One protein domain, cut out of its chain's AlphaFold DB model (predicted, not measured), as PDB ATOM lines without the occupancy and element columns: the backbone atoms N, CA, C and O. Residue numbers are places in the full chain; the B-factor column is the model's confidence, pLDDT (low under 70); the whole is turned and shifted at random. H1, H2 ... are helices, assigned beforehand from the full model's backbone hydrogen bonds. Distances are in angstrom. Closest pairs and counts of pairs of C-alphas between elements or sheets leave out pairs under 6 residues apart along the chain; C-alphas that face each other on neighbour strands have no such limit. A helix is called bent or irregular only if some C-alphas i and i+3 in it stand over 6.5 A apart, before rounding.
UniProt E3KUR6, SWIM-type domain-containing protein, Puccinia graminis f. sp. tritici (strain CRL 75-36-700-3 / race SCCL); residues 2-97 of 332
ATOM      1  N   VAL A   2     197.380 162.794 215.843       71.50
ATOM      2  CA  VAL A   2     197.822 161.822 214.813       71.50
ATOM      3  C   VAL A   2     197.116 162.042 213.462       71.50
ATOM      4  O   VAL A   2     197.769 162.402 212.488       71.50
ATOM      5  N   THR A   3     195.780 162.048 213.462       81.44
ATOM      6  CA  THR A   3     194.928 162.316 212.285       81.44
ATOM      7  C   THR A   3     195.146 163.674 211.600       81.44
ATOM      8  O   THR A   3     194.878 163.822 210.409       81.44
ATOM      9  N   PHE A   4     195.635 164.689 212.323       83.94
ATOM     10  CA  PHE A   4     196.000 165.987 211.739       83.94
ATOM     11  C   PHE A   4     197.357 165.899 211.038       83.94
ATOM     12  O   PHE A   4     197.494 166.358 209.906       83.94
ATOM     13  N   LEU A   5     198.351 165.297 211.699       85.88
ATOM     14  CA  LEU A   5     199.699 165.155 211.149       85.88
ATOM     15  C   LEU A   5     199.704 164.265 209.905       85.88
ATOM     16  O   LEU A   5     200.320 164.650 208.922       85.88
ATOM     17  N   GLU A   6     198.970 163.152 209.896       88.81
ATOM     18  CA  GLU A   6     198.826 162.276 208.721       88.81
ATOM     19  C   GLU A   6     198.233 163.024 207.520       88.81
ATOM     20  O   GLU A   6     198.817 163.029 206.434       88.81
ATOM     21  N   LYS A   7     197.120 163.746 207.727       91.69
ATOM     22  CA  LYS A   7     196.478 164.560 206.684       91.69
ATOM     23  C   LYS A   7     197.431 165.610 206.108       91.69
ATOM     24  O   LYS A   7     197.505 165.768 204.892       91.69
ATOM     25  N   TRP A   8     198.163 166.324 206.963       90.62
ATOM     26  CA  TRP A   8     199.101 167.359 206.521       90.62
ATOM     27  C   TRP A   8     200.415 166.810 205.970       90.62
ATOM     28  O   TRP A   8     201.029 167.482 205.146       90.62
ATOM     29  N   ASN A   9     200.840 165.606 206.356       91.62
ATOM     30  CA  ASN A   9     202.045 164.985 205.813       91.62
ATOM     31  C   ASN A   9     201.860 164.625 204.334       91.62
ATOM     32  O   ASN A   9     202.766 164.843 203.541       91.62
ATOM     33  N   ASN A  10     200.658 164.186 203.945       90.75
ATOM     34  CA  ASN A  10     200.322 163.892 202.549       90.75
ATOM     35  C   ASN A  10     200.235 165.150 201.660       90.75
ATOM     36  O   ASN A  10     200.428 165.055 200.453       90.75
ATOM     37  N   ILE A  11     199.942 166.321 202.240       94.56
ATOM     38  CA  ILE A  11     199.781 167.589 201.504       94.56
ATOM     39  C   ILE A  11     201.084 168.402 201.496       94.56
ATOM     40  O   ILE A  11     201.470 168.960 200.472       94.56
ATOM     41  N   HIS A  12     201.766 168.503 202.640       93.50
ATOM     42  CA  HIS A  12     202.985 169.296 202.793       93.50
ATOM     43  C   HIS A  12     203.908 168.713 203.890       93.50
ATOM     44  O   HIS A  12     203.930 169.216 205.024       93.50
ATOM     45  N   PRO A  13     204.734 167.692 203.569       92.56
ATOM     46  CA  PRO A  13     205.545 166.951 204.544       92.56
ATOM     47  C   PRO A  13     206.435 167.834 205.430       92.56
ATOM     48  O   PRO A  13     206.566 167.611 206.632       92.56
ATOM     49  N   LYS A  14     207.013 168.904 204.862       92.06
ATOM     50  CA  LYS A  14     207.859 169.857 205.605       92.06
ATOM     51  C   LYS A  14     207.099 170.568 206.734       92.06
ATOM     52  O   LYS A  14     207.685 170.842 207.775       92.06
ATOM     53  N   PHE A  15     205.804 170.841 206.548       89.62
ATOM     54  CA  PHE A  15     204.967 171.464 207.579       89.62
ATOM     55  C   PHE A  15     204.582 170.455 208.662       89.62
ATOM     56  O   PHE A  15     204.731 170.760 209.842       89.62
ATOM     57  N   ALA A  16     204.187 169.234 208.285       90.56
ATOM     58  CA  ALA A  16     203.913 168.169 209.250       90.56
ATOM     59  C   ALA A  16     205.143 167.860 210.127       90.56
ATOM     60  O   ALA A  16     205.024 167.786 211.350       90.56
ATOM     61  N   ASN A  17     206.337 167.796 209.529       90.50
ATOM     62  CA  ASN A  17     207.599 167.626 210.254       90.50
ATOM     63  C   ASN A  17     207.916 168.805 211.189       90.50
ATOM     64  O   ASN A  17     208.368 168.580 212.310       90.50
ATOM     65  N   TYR A  18     207.642 170.049 210.779       89.94
ATOM     66  CA  TYR A  18     207.775 171.218 211.655       89.94
ATOM     67  C   TYR A  18     206.803 171.156 212.846       89.94
ATOM     68  O   TYR A  18     207.231 171.303 213.991       89.94
ATOM     69  N   VAL A  19     205.516 170.875 212.614       86.50
ATOM     70  CA  VAL A  19     204.508 170.761 213.684       86.50
ATOM     71  C   VAL A  19     204.855 169.611 214.636       86.50
ATOM     72  O   VAL A  19     204.833 169.793 215.852       86.50
ATOM     73  N   ASN A  20     205.255 168.448 214.125       87.69
ATOM     74  CA  ASN A  20     205.652 167.326 214.975       87.69
ATOM     75  C   ASN A  20     206.959 167.607 215.747       87.69
ATOM     76  O   ASN A  20     207.075 167.298 216.931       87.69
ATOM     77  N   GLY A  21     207.944 168.232 215.098       87.94
ATOM     78  CA  GLY A  21     209.244 168.529 215.697       87.94
ATOM     79  C   GLY A  21     209.214 169.644 216.745       87.94
ATOM     80  O   GLY A  21     209.925 169.537 217.743       87.94
ATOM     81  N   GLN A  22     208.407 170.689 216.529       83.69
ATOM     82  CA  GLN A  22     208.375 171.901 217.358       83.69
ATOM     83  C   GLN A  22     207.117 172.021 218.224       83.69
ATOM     84  O   GLN A  22     207.223 172.374 219.393       83.69
ATOM     85  N   TRP A  23     205.927 171.724 217.696       80.94
ATOM     86  CA  TRP A  23     204.673 171.942 218.429       80.94
ATOM     87  C   TRP A  23     204.286 170.746 219.298       80.94
ATOM     88  O   TRP A  23     204.001 170.929 220.478       80.94
ATOM     89  N   ASN A  24     204.335 169.525 218.754       81.69
ATOM     90  CA  ASN A  24     203.958 168.310 219.485       81.69
ATOM     91  C   ASN A  24     204.841 168.100 220.733       81.69
ATOM     92  O   ASN A  24     204.323 167.919 221.830       81.69
ATOM     93  N   LYS A  25     206.170 168.253 220.604       80.62
ATOM     94  CA  LYS A  25     207.113 168.142 221.738       80.62
ATOM     95  C   LYS A  25     206.828 169.110 222.890       80.62
ATOM     96  O   LYS A  25     207.088 168.776 224.039       80.62
ATOM     97  N   HIS A  26     206.297 170.293 222.590       78.00
ATOM     98  CA  HIS A  26     206.020 171.329 223.582       78.00
ATOM     99  C   HIS A  26     204.532 171.428 223.937       78.00
ATOM    100  O   HIS A  26     204.154 172.337 224.674       78.00
ATOM    101  N   ILE A  27     203.668 170.526 223.449       77.50
ATOM    102  CA  ILE A  27     202.216 170.685 223.609       77.50
ATOM    103  C   ILE A  27     201.774 170.667 225.073       77.50
ATOM    104  O   ILE A  27     200.797 171.322 225.402       77.50
ATOM    105  N   LEU A  28     202.513 170.001 225.967       72.12
ATOM    106  CA  LEU A  28     202.260 170.066 227.408       72.12
ATOM    107  C   LEU A  28     202.609 171.441 227.995       72.12
ATOM    108  O   LEU A  28     201.844 171.960 228.799       72.12
ATOM    109  N   HIS A  29     203.702 172.078 227.561       71.00
ATOM    110  CA  HIS A  29     204.034 173.446 227.983       71.00
ATOM    111  C   HIS A  29     203.004 174.447 227.453       71.00
ATOM    112  O   HIS A  29     202.544 175.306 228.202       71.00
ATOM    113  N   TRP A  30     202.579 174.284 226.195       65.06
ATOM    114  CA  TRP A  30     201.455 175.034 225.647       65.06
ATOM    115  C   TRP A  30     200.180 174.766 226.447       65.06
ATOM    116  O   TRP A  30     199.547 175.720 226.865       65.06
ATOM    117  N   ALA A  31     199.815 173.517 226.734       62.78
ATOM    118  CA  ALA A  31     198.607 173.179 227.484       62.78
ATOM    119  C   ALA A  31     198.625 173.707 228.926       62.78
ATOM    120  O   ALA A  31     197.580 174.115 229.413       62.78
ATOM    121  N   VAL A  32     199.781 173.762 229.594       62.38
ATOM    122  CA  VAL A  32     199.931 174.378 230.926       62.38
ATOM    123  C   VAL A  32     199.832 175.903 230.840       62.38
ATOM    124  O   VAL A  32     199.111 176.511 231.629       62.38
ATOM    125  N   PHE A  33     200.489 176.527 229.856       60.78
ATOM    126  CA  PHE A  33     200.367 177.963 229.587       60.78
ATOM    127  C   PHE A  33     198.917 178.348 229.261       60.78
ATOM    128  O   PHE A  33     198.374 179.275 229.855       60.78
ATOM    129  N   PHE A  34     198.265 177.586 228.379       56.69
ATOM    130  CA  PHE A  34     196.863 177.746 228.020       56.69
ATOM    131  C   PHE A  34     195.955 177.464 229.219       56.69
ATOM    132  O   PHE A  34     195.173 178.332 229.537       56.69
ATOM    133  N   ALA A  35     196.056 176.359 229.961       54.91
ATOM    134  CA  ALA A  35     195.132 176.061 231.067       54.91
ATOM    135  C   ALA A  35     195.215 177.063 232.240       54.91
ATOM    136  O   ALA A  35     194.180 177.501 232.757       54.91
ATOM    137  N   ASN A  36     196.427 177.476 232.630       55.00
ATOM    138  CA  ASN A  36     196.624 178.446 233.716       55.00
ATOM    139  C   ASN A  36     196.193 179.868 233.327       55.00
ATOM    140  O   ASN A  36     195.833 180.663 234.190       55.00
ATOM    141  N   CYS A  37     196.208 180.192 232.035       51.28
ATOM    142  CA  CYS A  37     195.811 181.501 231.528       51.28
ATOM    143  C   CYS A  37     194.320 181.511 231.087       51.28
ATOM    144  O   CYS A  37     193.607 182.479 231.333       51.28
ATOM    145  N   PHE A  38     193.779 180.397 230.583       42.88
ATOM    146  CA  PHE A  38     192.389 180.208 230.122       42.88
ATOM    147  C   PHE A  38     191.382 180.189 231.270       42.88
ATOM    148  O   PHE A  38     190.236 180.589 231.095       42.88
ATOM    149  N   SER A  39     191.813 179.769 232.459       47.16
ATOM    150  CA  SER A  39     190.997 179.842 233.675       47.16
ATOM    151  C   SER A  39     190.929 181.244 234.298       47.16
ATOM    152  O   SER A  39     190.085 181.455 235.165       47.16
ATOM    153  N   LYS A  40     191.803 182.190 233.900       50.91
ATOM    154  CA  LYS A  40     191.976 183.481 234.600       50.91
ATOM    155  C   LYS A  40     192.303 184.711 233.729       50.91
ATOM    156  O   LYS A  40     192.633 185.749 234.297       50.91
ATOM    157  N   GLN A  41     192.251 184.661 232.392       52.22
ATOM    158  CA  GLN A  41     192.571 185.831 231.555       52.22
ATOM    159  C   GLN A  41     191.704 186.019 230.303       52.22
ATOM    160  O   GLN A  41     191.638 185.173 229.409       52.22
ATOM    161  N   THR A  42     191.251 187.264 230.133       49.50
ATOM    162  CA  THR A  42     190.777 187.877 228.878       49.50
ATOM    163  C   THR A  42     191.796 187.796 227.726       49.50
ATOM    164  O   THR A  42     191.433 187.956 226.560       49.50
ATOM    165  N   ALA A  43     193.079 187.551 228.022       45.22
ATOM    166  CA  ALA A  43     194.182 187.571 227.058       45.22
ATOM    167  C   ALA A  43     194.068 186.517 225.938       45.22
ATOM    168  O   ALA A  43     194.563 186.747 224.831       45.22
ATOM    169  N   HIS A  44     193.379 185.391 226.163       44.62
ATOM    170  CA  HIS A  44     193.258 184.330 225.151       44.62
ATOM    171  C   HIS A  44     192.550 184.743 223.866       44.62
ATOM    172  O   HIS A  44     192.831 184.173 222.811       44.62
ATOM    173  N   GLN A  45     191.705 185.771 223.921       53.31
ATOM    174  CA  GLN A  45     191.035 186.313 222.739       53.31
ATOM    175  C   GLN A  45     192.012 187.009 221.775       53.31
ATOM    176  O   GLN A  45     191.703 187.180 220.600       53.31
ATOM    177  N   GLY A  46     193.208 187.381 222.253       48.91
ATOM    178  CA  GLY A  46     194.316 187.858 221.428       48.91
ATOM    179  C   GLY A  46     195.314 186.758 221.051       48.91
ATOM    180  O   GLY A  46     195.740 186.714 219.906       48.91
ATOM    181  N   ILE A  47     195.658 185.849 221.974       48.97
ATOM    182  CA  ILE A  47     196.800 184.917 221.824       48.97
ATOM    183  C   ILE A  47     196.675 183.976 220.610       48.97
ATOM    184  O   ILE A  47     197.671 183.717 219.939       48.97
ATOM    185  N   HIS A  48     195.474 183.481 220.298       47.72
ATOM    186  CA  HIS A  48     195.266 182.608 219.131       47.72
ATOM    187  C   HIS A  48     195.096 183.365 217.809       47.72
ATOM    188  O   HIS A  48     195.068 182.740 216.749       47.72
ATOM    189  N   THR A  49     194.983 184.695 217.841       52.75
ATOM    190  CA  THR A  49     194.834 185.496 216.628       52.75
ATOM    191  C   THR A  49     196.138 186.226 216.330       52.75
ATOM    192  O   THR A  49     196.611 187.049 217.109       52.75
ATOM    193  N   ASN A  50     196.688 186.015 215.130       58.88
ATOM    194  CA  ASN A  50     197.815 186.817 214.632       58.88
ATOM    195  C   ASN A  50     197.472 188.331 214.584       58.88
ATOM    196  O   ASN A  50     198.340 189.176 214.416       58.88
ATOM    197  N   ASN A  51     196.198 188.691 214.777       68.00
ATOM    198  CA  ASN A  51     195.664 190.045 214.762       68.00
ATOM    199  C   ASN A  51     196.392 191.019 215.705       68.00
ATOM    200  O   ASN A  51     196.581 192.165 215.318       68.00
ATOM    201  N   TYR A  52     196.842 190.610 216.902       68.75
ATOM    202  CA  TYR A  52     197.579 191.533 217.786       68.75
ATOM    203  C   TYR A  52     198.974 191.862 217.233       68.75
ATOM    204  O   TYR A  52     199.327 193.034 217.095       68.75
ATOM    205  N   THR A  53     199.741 190.836 216.855       76.62
ATOM    206  CA  THR A  53     201.076 190.985 216.258       76.62
ATOM    207  C   THR A  53     201.005 191.720 214.922       76.62
ATOM    208  O   THR A  53     201.753 192.670 214.708       76.62
ATOM    209  N   GLU A  54     200.056 191.372 214.049       82.12
ATOM    210  CA  GLU A  54     199.855 192.057 212.769       82.12
ATOM    211  C   GLU A  54     199.330 193.482 212.930       82.12
ATOM    212  O   GLU A  54     199.730 194.355 212.165       82.12
ATOM    213  N   ALA A  55     198.471 193.770 213.911       79.25
ATOM    214  CA  ALA A  55     198.059 195.145 214.186       79.25
ATOM    215  C   ALA A  55     199.255 195.995 214.624       79.25
ATOM    216  O   ALA A  55     199.428 197.098 214.107       79.25
ATOM    217  N   TRP A  56     200.126 195.469 215.490       83.31
ATOM    218  CA  TRP A  56     201.375 196.141 215.843       83.31
ATOM    219  C   TRP A  56     202.331 196.263 214.657       83.31
ATOM    220  O   TRP A  56     202.842 197.354 214.429       83.31
ATOM    221  N   HIS A  57     202.513 195.228 213.832       85.94
ATOM    222  CA  HIS A  57     203.298 195.327 212.597       85.94
ATOM    223  C   HIS A  57     202.747 196.395 211.642       85.94
ATOM    224  O   HIS A  57     203.526 197.167 211.086       85.94
ATOM    225  N   ARG A  58     201.422 196.483 211.462       88.19
ATOM    226  CA  ARG A  58     200.773 197.526 210.651       88.19
ATOM    227  C   ARG A  58     200.989 198.912 211.251       88.19
ATOM    228  O   ARG A  58     201.331 199.823 210.509       88.19
ATOM    229  N   VAL A  59     200.829 199.081 212.565       88.69
ATOM    230  CA  VAL A  59     201.058 200.363 213.257       88.69
ATOM    231  C   VAL A  59     202.524 200.792 213.156       88.69
ATOM    232  O   VAL A  59     202.786 201.941 212.809       88.69
ATOM    233  N   LEU A  60     203.470 199.876 213.384       89.50
ATOM    234  CA  LEU A  60     204.907 200.119 213.240       89.50
ATOM    235  C   LEU A  60     205.254 200.539 211.810       89.50
ATOM    236  O   LEU A  60     205.813 201.616 211.620       89.50
ATOM    237  N   LYS A  61     204.847 199.755 210.804       89.50
ATOM    238  CA  LYS A  61     205.085 200.060 209.382       89.50
ATOM    239  C   LYS A  61     204.425 201.366 208.929       89.50
ATOM    240  O   LYS A  61     205.049 202.147 208.229       89.50
ATOM    241  N   ALA A  62     203.179 201.625 209.327       90.25
ATOM    242  CA  ALA A  62     202.419 202.770 208.823       90.25
ATOM    243  C   ALA A  62     202.710 204.098 209.541       90.25
ATOM    244  O   ALA A  62     202.438 205.153 208.969       90.25
ATOM    245  N   ARG A  63     203.184 204.075 210.798       90.88
ATOM    246  CA  ARG A  63     203.365 205.297 211.609       90.88
ATOM    247  C   ARG A  63     204.818 205.629 211.932       90.88
ATOM    248  O   ARG A  63     205.125 206.811 212.013       90.88
ATOM    249  N   TYR A  64     205.671 204.621 212.115       91.38
ATOM    250  CA  TYR A  64     207.029 204.801 212.644       91.38
ATOM    251  C   TYR A  64     208.111 204.449 211.606       91.38
ATOM    252  O   TYR A  64     209.064 205.197 211.416       91.38
ATOM    253  N   LEU A  65     207.942 203.355 210.856       91.44
ATOM    254  CA  LEU A  65     208.898 202.891 209.842       91.44
ATOM    255  C   LEU A  65     208.538 203.425 208.446       91.44
ATOM    256  O   LEU A  65     208.171 202.672 207.549       91.44
ATOM    257  N   THR A  66     208.640 204.741 208.264       83.50
ATOM    258  CA  THR A  66     208.266 205.438 207.015       83.50
ATOM    259  C   THR A  66     209.245 205.248 205.847       83.50
ATOM    260  O   THR A  66     208.965 205.707 204.742       83.50
ATOM    261  N   LYS A  67     210.388 204.584 206.070       82.88
ATOM    262  CA  LYS A  67     211.397 204.267 205.047       82.88
ATOM    263  C   LYS A  67     211.357 202.775 204.710       82.88
ATOM    264  O   LYS A  67     211.411 201.945 205.613       82.88
ATOM    265  N   ASP A  68     211.420 202.432 203.423       75.94
ATOM    266  CA  ASP A  68     211.466 201.032 202.953       75.94
ATOM    267  C   ASP A  68     212.708 200.252 203.426       75.94
ATOM    268  O   ASP A  68     212.729 199.020 203.404       75.94
ATOM    269  N   LYS A  69     213.768 200.964 203.833       80.81
ATOM    270  CA  LYS A  69     215.004 200.399 204.385       80.81
ATOM    271  C   LYS A  69     215.481 201.248 205.564       80.81
ATOM    272  O   LYS A  69     216.111 202.284 205.363       80.81
ATOM    273  N   CYS A  70     215.200 200.784 206.777       84.88
ATOM    274  CA  CYS A  70     215.871 201.230 207.998       84.88
ATOM    275  C   CYS A  70     216.978 200.238 208.362       84.88
ATOM    276  O   CYS A  70     216.822 199.028 208.164       84.88
ATOM    277  N   ARG A  71     218.081 200.728 208.927       91.56
ATOM    278  CA  ARG A  71     219.067 199.855 209.579       91.56
ATOM    279  C   ARG A  71     218.533 199.376 210.935       91.56
ATOM    280  O   ARG A  71     217.653 199.999 211.523       91.56
ATOM    281  N   ILE A  72     219.060 198.262 211.445       91.12
ATOM    282  CA  ILE A  72     218.560 197.649 212.689       91.12
ATOM    283  C   ILE A  72     218.755 198.544 213.925       91.12
ATOM    284  O   ILE A  72     217.899 198.565 214.803       91.12
ATOM    285  N   ASP A  73     219.833 199.326 213.962       94.81
ATOM    286  CA  ASP A  73     220.113 200.330 214.990       94.81
ATOM    287  C   ASP A  73     219.086 201.474 214.972       94.81
ATOM    288  O   ASP A  73     218.538 201.810 216.021       94.81
ATOM    289  N   GLU A  74     218.731 201.988 213.790       91.75
ATOM    290  CA  GLU A  74     217.653 202.982 213.638       91.75
ATOM    291  C   GLU A  74     216.298 202.434 214.125       91.75
ATOM    292  O   GLU A  74     215.564 203.125 214.827       91.75
ATOM    293  N   VAL A  75     215.965 201.177 213.796       91.06
ATOM    294  CA  VAL A  75     214.706 200.540 214.236       91.06
ATOM    295  C   VAL A  75     214.664 200.386 215.757       91.06
ATOM    296  O   VAL A  75     213.635 200.673 216.368       91.06
ATOM    297  N   ILE A  76     215.765 199.955 216.381       92.31
ATOM    298  CA  ILE A  76     215.862 199.843 217.844       92.31
ATOM    299  C   ILE A  76     215.682 201.217 218.494       92.31
ATOM    300  O   ILE A  76     214.943 201.324 219.475       92.31
ATOM    301  N   GLN A  77     216.289 202.266 217.930       94.00
ATOM    302  CA  GLN A  77     216.133 203.623 218.443       94.00
ATOM    303  C   GLN A  77     214.680 204.111 218.343       94.00
ATOM    304  O   GLN A  77     214.125 204.554 219.344       94.00
ATOM    305  N   ILE A  78     214.017 203.948 217.193       92.88
ATOM    306  CA  ILE A  78     212.597 204.306 217.013       92.88
ATOM    307  C   ILE A  78     211.702 203.558 218.020       92.88
ATOM    308  O   ILE A  78     210.790 204.141 218.612       92.88
ATOM    309  N   LEU A  79     211.962 202.269 218.265       91.19
ATOM    310  CA  LEU A  79     211.210 201.484 219.249       91.19
ATOM    311  C   LEU A  79     211.406 201.996 220.689       91.19
ATOM    312  O   LEU A  79     210.442 202.038 221.458       91.19
ATOM    313  N   ALA A  80     212.632 202.378 221.051       92.44
ATOM    314  CA  ALA A  80     212.990 202.832 222.394       92.44
ATOM    315  C   ALA A  80     212.557 204.281 222.682       92.44
ATOM    316  O   ALA A  80     211.973 204.544 223.736       92.44
ATOM    317  N   ASP A  81     212.814 205.198 221.748       94.06
ATOM    318  CA  ASP A  81     212.632 206.638 221.935       94.06
ATOM    319  C   ASP A  81     211.213 207.087 221.565       94.06
ATOM    320  O   ASP A  81     210.605 207.855 222.314       94.06
ATOM    321  N   GLU A  82     210.646 206.589 220.459       93.75
ATOM    322  CA  GLU A  82     209.324 207.004 219.971       93.75
ATOM    323  C   GLU A  82     208.218 206.068 220.463       93.75
ATOM    324  O   GLU A  82     207.345 206.484 221.225       93.75
ATOM    325  N   VAL A  83     208.252 204.785 220.082       91.06
ATOM    326  CA  VAL A  83     207.128 203.855 220.310       91.06
ATOM    327  C   VAL A  83     206.881 203.621 221.801       91.06
ATOM    328  O   VAL A  83     205.735 203.675 222.257       91.06
ATOM    329  N   ALA A  84     207.936 203.402 222.591       87.69
ATOM    330  CA  ALA A  84     207.796 203.243 224.036       87.69
ATOM    331  C   ALA A  84     207.346 204.544 224.728       87.69
ATOM    332  O   ALA A  84     206.591 204.481 225.705       87.69
ATOM    333  N   THR A  85     207.758 205.716 224.231       92.38
ATOM    334  CA  THR A  85     207.328 207.021 224.761       92.38
ATOM    335  C   THR A  85     205.861 207.286 224.449       92.38
ATOM    336  O   THR A  85     205.106 207.580 225.375       92.38
ATOM    337  N   ASP A  86     205.430 207.094 223.203       91.00
ATOM    338  CA  ASP A  86     204.030 207.201 222.782       91.00
ATOM    339  C   ASP A  86     203.141 206.242 223.573       91.00
ATOM    340  O   ASP A  86     202.098 206.641 224.094       91.00
ATOM    341  N   TYR A  87     203.551 204.980 223.726       86.75
ATOM    342  CA  TYR A  87     202.812 204.005 224.526       86.75
ATOM    343  C   TYR A  87     202.668 204.468 225.984       86.75
ATOM    344  O   TYR A  87     201.555 204.549 226.509       86.75
ATOM    345  N   ARG A  88     203.775 204.866 226.629       88.38
ATOM    346  CA  ARG A  88     203.770 205.400 228.003       88.38
ATOM    347  C   ARG A  88     202.922 206.667 228.128       88.38
ATOM    348  O   ARG A  88     202.249 206.837 229.144       88.38
ATOM    349  N   PHE A  89     202.945 207.550 227.130       91.88
ATOM    350  CA  PHE A  89     202.178 208.791 227.114       91.88
ATOM    351  C   PHE A  89     200.678 208.519 226.979       91.88
ATOM    352  O   PHE A  89     199.914 208.976 227.825       91.88
ATOM    353  N   ASN A  90     200.267 207.683 226.020       88.12
ATOM    354  CA  ASN A  90     198.880 207.239 225.860       88.12
ATOM    355  C   ASN A  90     198.360 206.563 227.142       88.12
ATOM    356  O   ASN A  90     197.296 206.917 227.651       88.12
ATOM    357  N   CYS A  91     199.143 205.653 227.736       85.44
ATOM    358  CA  CYS A  91     198.806 205.048 229.025       85.44
ATOM    359  C   CYS A  91     198.662 206.100 230.134       85.44
ATOM    360  O   CYS A  91     197.730 206.010 230.930       85.44
ATOM    361  N   LYS A  92     199.541 207.108 230.213       88.38
ATOM    362  CA  LYS A  92     199.400 208.212 231.177       88.38
ATOM    363  C   LYS A  92     198.136 209.033 230.923       88.38
ATOM    364  O   LYS A  92     197.416 209.290 231.880       88.38
ATOM    365  N   GLN A  93     197.830 209.397 229.677       91.56
ATOM    366  CA  GLN A  93     196.620 210.151 229.335       91.56
ATOM    367  C   GLN A  93     195.351 209.420 229.781       91.56
ATOM    368  O   GLN A  93     194.519 210.032 230.445       91.56
ATOM    369  N   VAL A  94     195.234 208.113 229.512       89.44
ATOM    370  CA  VAL A  94     194.100 207.306 229.999       89.44
ATOM    371  C   VAL A  94     194.080 207.256 231.528       89.44
ATOM    372  O   VAL A  94     193.060 207.552 232.141       89.44
ATOM    373  N   ASN A  95     195.219 206.968 232.170       87.50
ATOM    374  CA  ASN A  95     195.333 206.883 233.634       87.50
ATOM    375  C   ASN A  95     195.014 208.195 234.384       87.50
ATOM    376  O   ASN A  95     194.714 208.138 235.580       87.50
ATOM    377  N   MET A  96     195.126 209.345 233.714       88.19
ATOM    378  CA  MET A  96     194.813 210.687 234.226       88.19
ATOM    379  C   MET A  96     193.463 211.223 233.706       88.19
ATOM    380  O   MET A  96     193.102 212.352 234.015       88.19
ATOM    381  N   GLY A  97     192.712 210.445 232.916       88.44
ATOM    382  CA  GLY A  97     191.391 210.830 232.397       88.44
ATOM    383  C   GLY A  97     191.396 211.748 231.166       88.44
ATOM    384  O   GLY A  97     190.330 212.087 230.664       88.44
TER     385      GLY A  97
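What this domain is: This is residues 2 to 97 of the 332 residues of the protein "SWIM-type domain-containing protein" of Puccinia graminis f. sp. tritici (strain CRL 75-36-700-3 / race SCCL) (UniProt E3KUR6). You are looking at an open zigzag of helices without a common core: at one end H1 and the first arm of H2 fold back on each other as a helical hairpin, the second arm of H2 turns off from it, and short H3 and then H4 lead across to long H5 at the other end. The last residue of H4, Tyr 64, meets H5 partway along its length, at residues 78 to 83. The printed part has 96 residues, with five named helices in the order H1, H2, H3, H4, H5 and no named strand; its class is all helix. It is extended, with a radius of gyration of the C-alphas of 19.5 A, and flat, spanning 51 by 39 by 18 A.

How they stand to each other: Begin at H1, residues 2 to 11, and go on to H2, residues 13 to 38. By its hydrogen bonds H2 was assigned as one helix, but it is bent: C-alphas 25 and 28 are 7.7 A apart. Its arms, H2a at residues 13 to 25 and H2b at residues 28 to 38, stand at a steep tilt of 68 degrees, only just short of about perpendicular. H2a is itself irregular, with C-alphas 21 and 24 6.51 A apart. H1 touches H2a, with residues 15 to 20 of H2a alone, and the two form a hairpin at a shallow tilt of 26 degrees, opposite ways; their closest C-alphas, of Asn 9 and Ala 16, are 5.0 A apart. H3, residues 44 to 47, is close to H2b but not clearly touching; the closest C-alphas, of Phe 38 and His 44, are 6.5 A apart. H4, residues 51 to 64, is likewise close to H3 but not clearly touching, with the C-alphas of Gly 46 and Tyr 52 closest at 6.1 A. H5, residues 72 to 95, only just touches H4, with 3 pairs of C-alphas within 8 A; H4 does so with residue 64 alone, and the closest C-alphas, of Tyr 64 and Ile 78, are 7.1 A apart. Their lines are about perpendicular, at 72 degrees, only just beyond steep. H1 and H5 are apart. In H2b and H4 every O i to N i+4 pair is within hydrogen-bond range, against 5 of 6 in H1, 7 of 9 in H2a and 17 of 20 in H5; H3 is too short for such a pair.

Where its parts are: Find C-alpha 2 at (197.822, 161.822, 214.813), where H1 begins. H2a measures 17.3 A and H4 18.7 A from first to last C-alpha. H5 runs 32.6 A from C-alpha 72 at (218.560, 197.649, 212.689) to C-alpha 95 at (195.333, 206.883, 233.634).

The domain as a whole: The C-alphas farthest apart, of Asn 10 and Met 96, are 56.8 A apart. The printed part has no cut, and no link is long. Mean pLDDT of the printed part is 79.5; residues 30 to 52 are under 70.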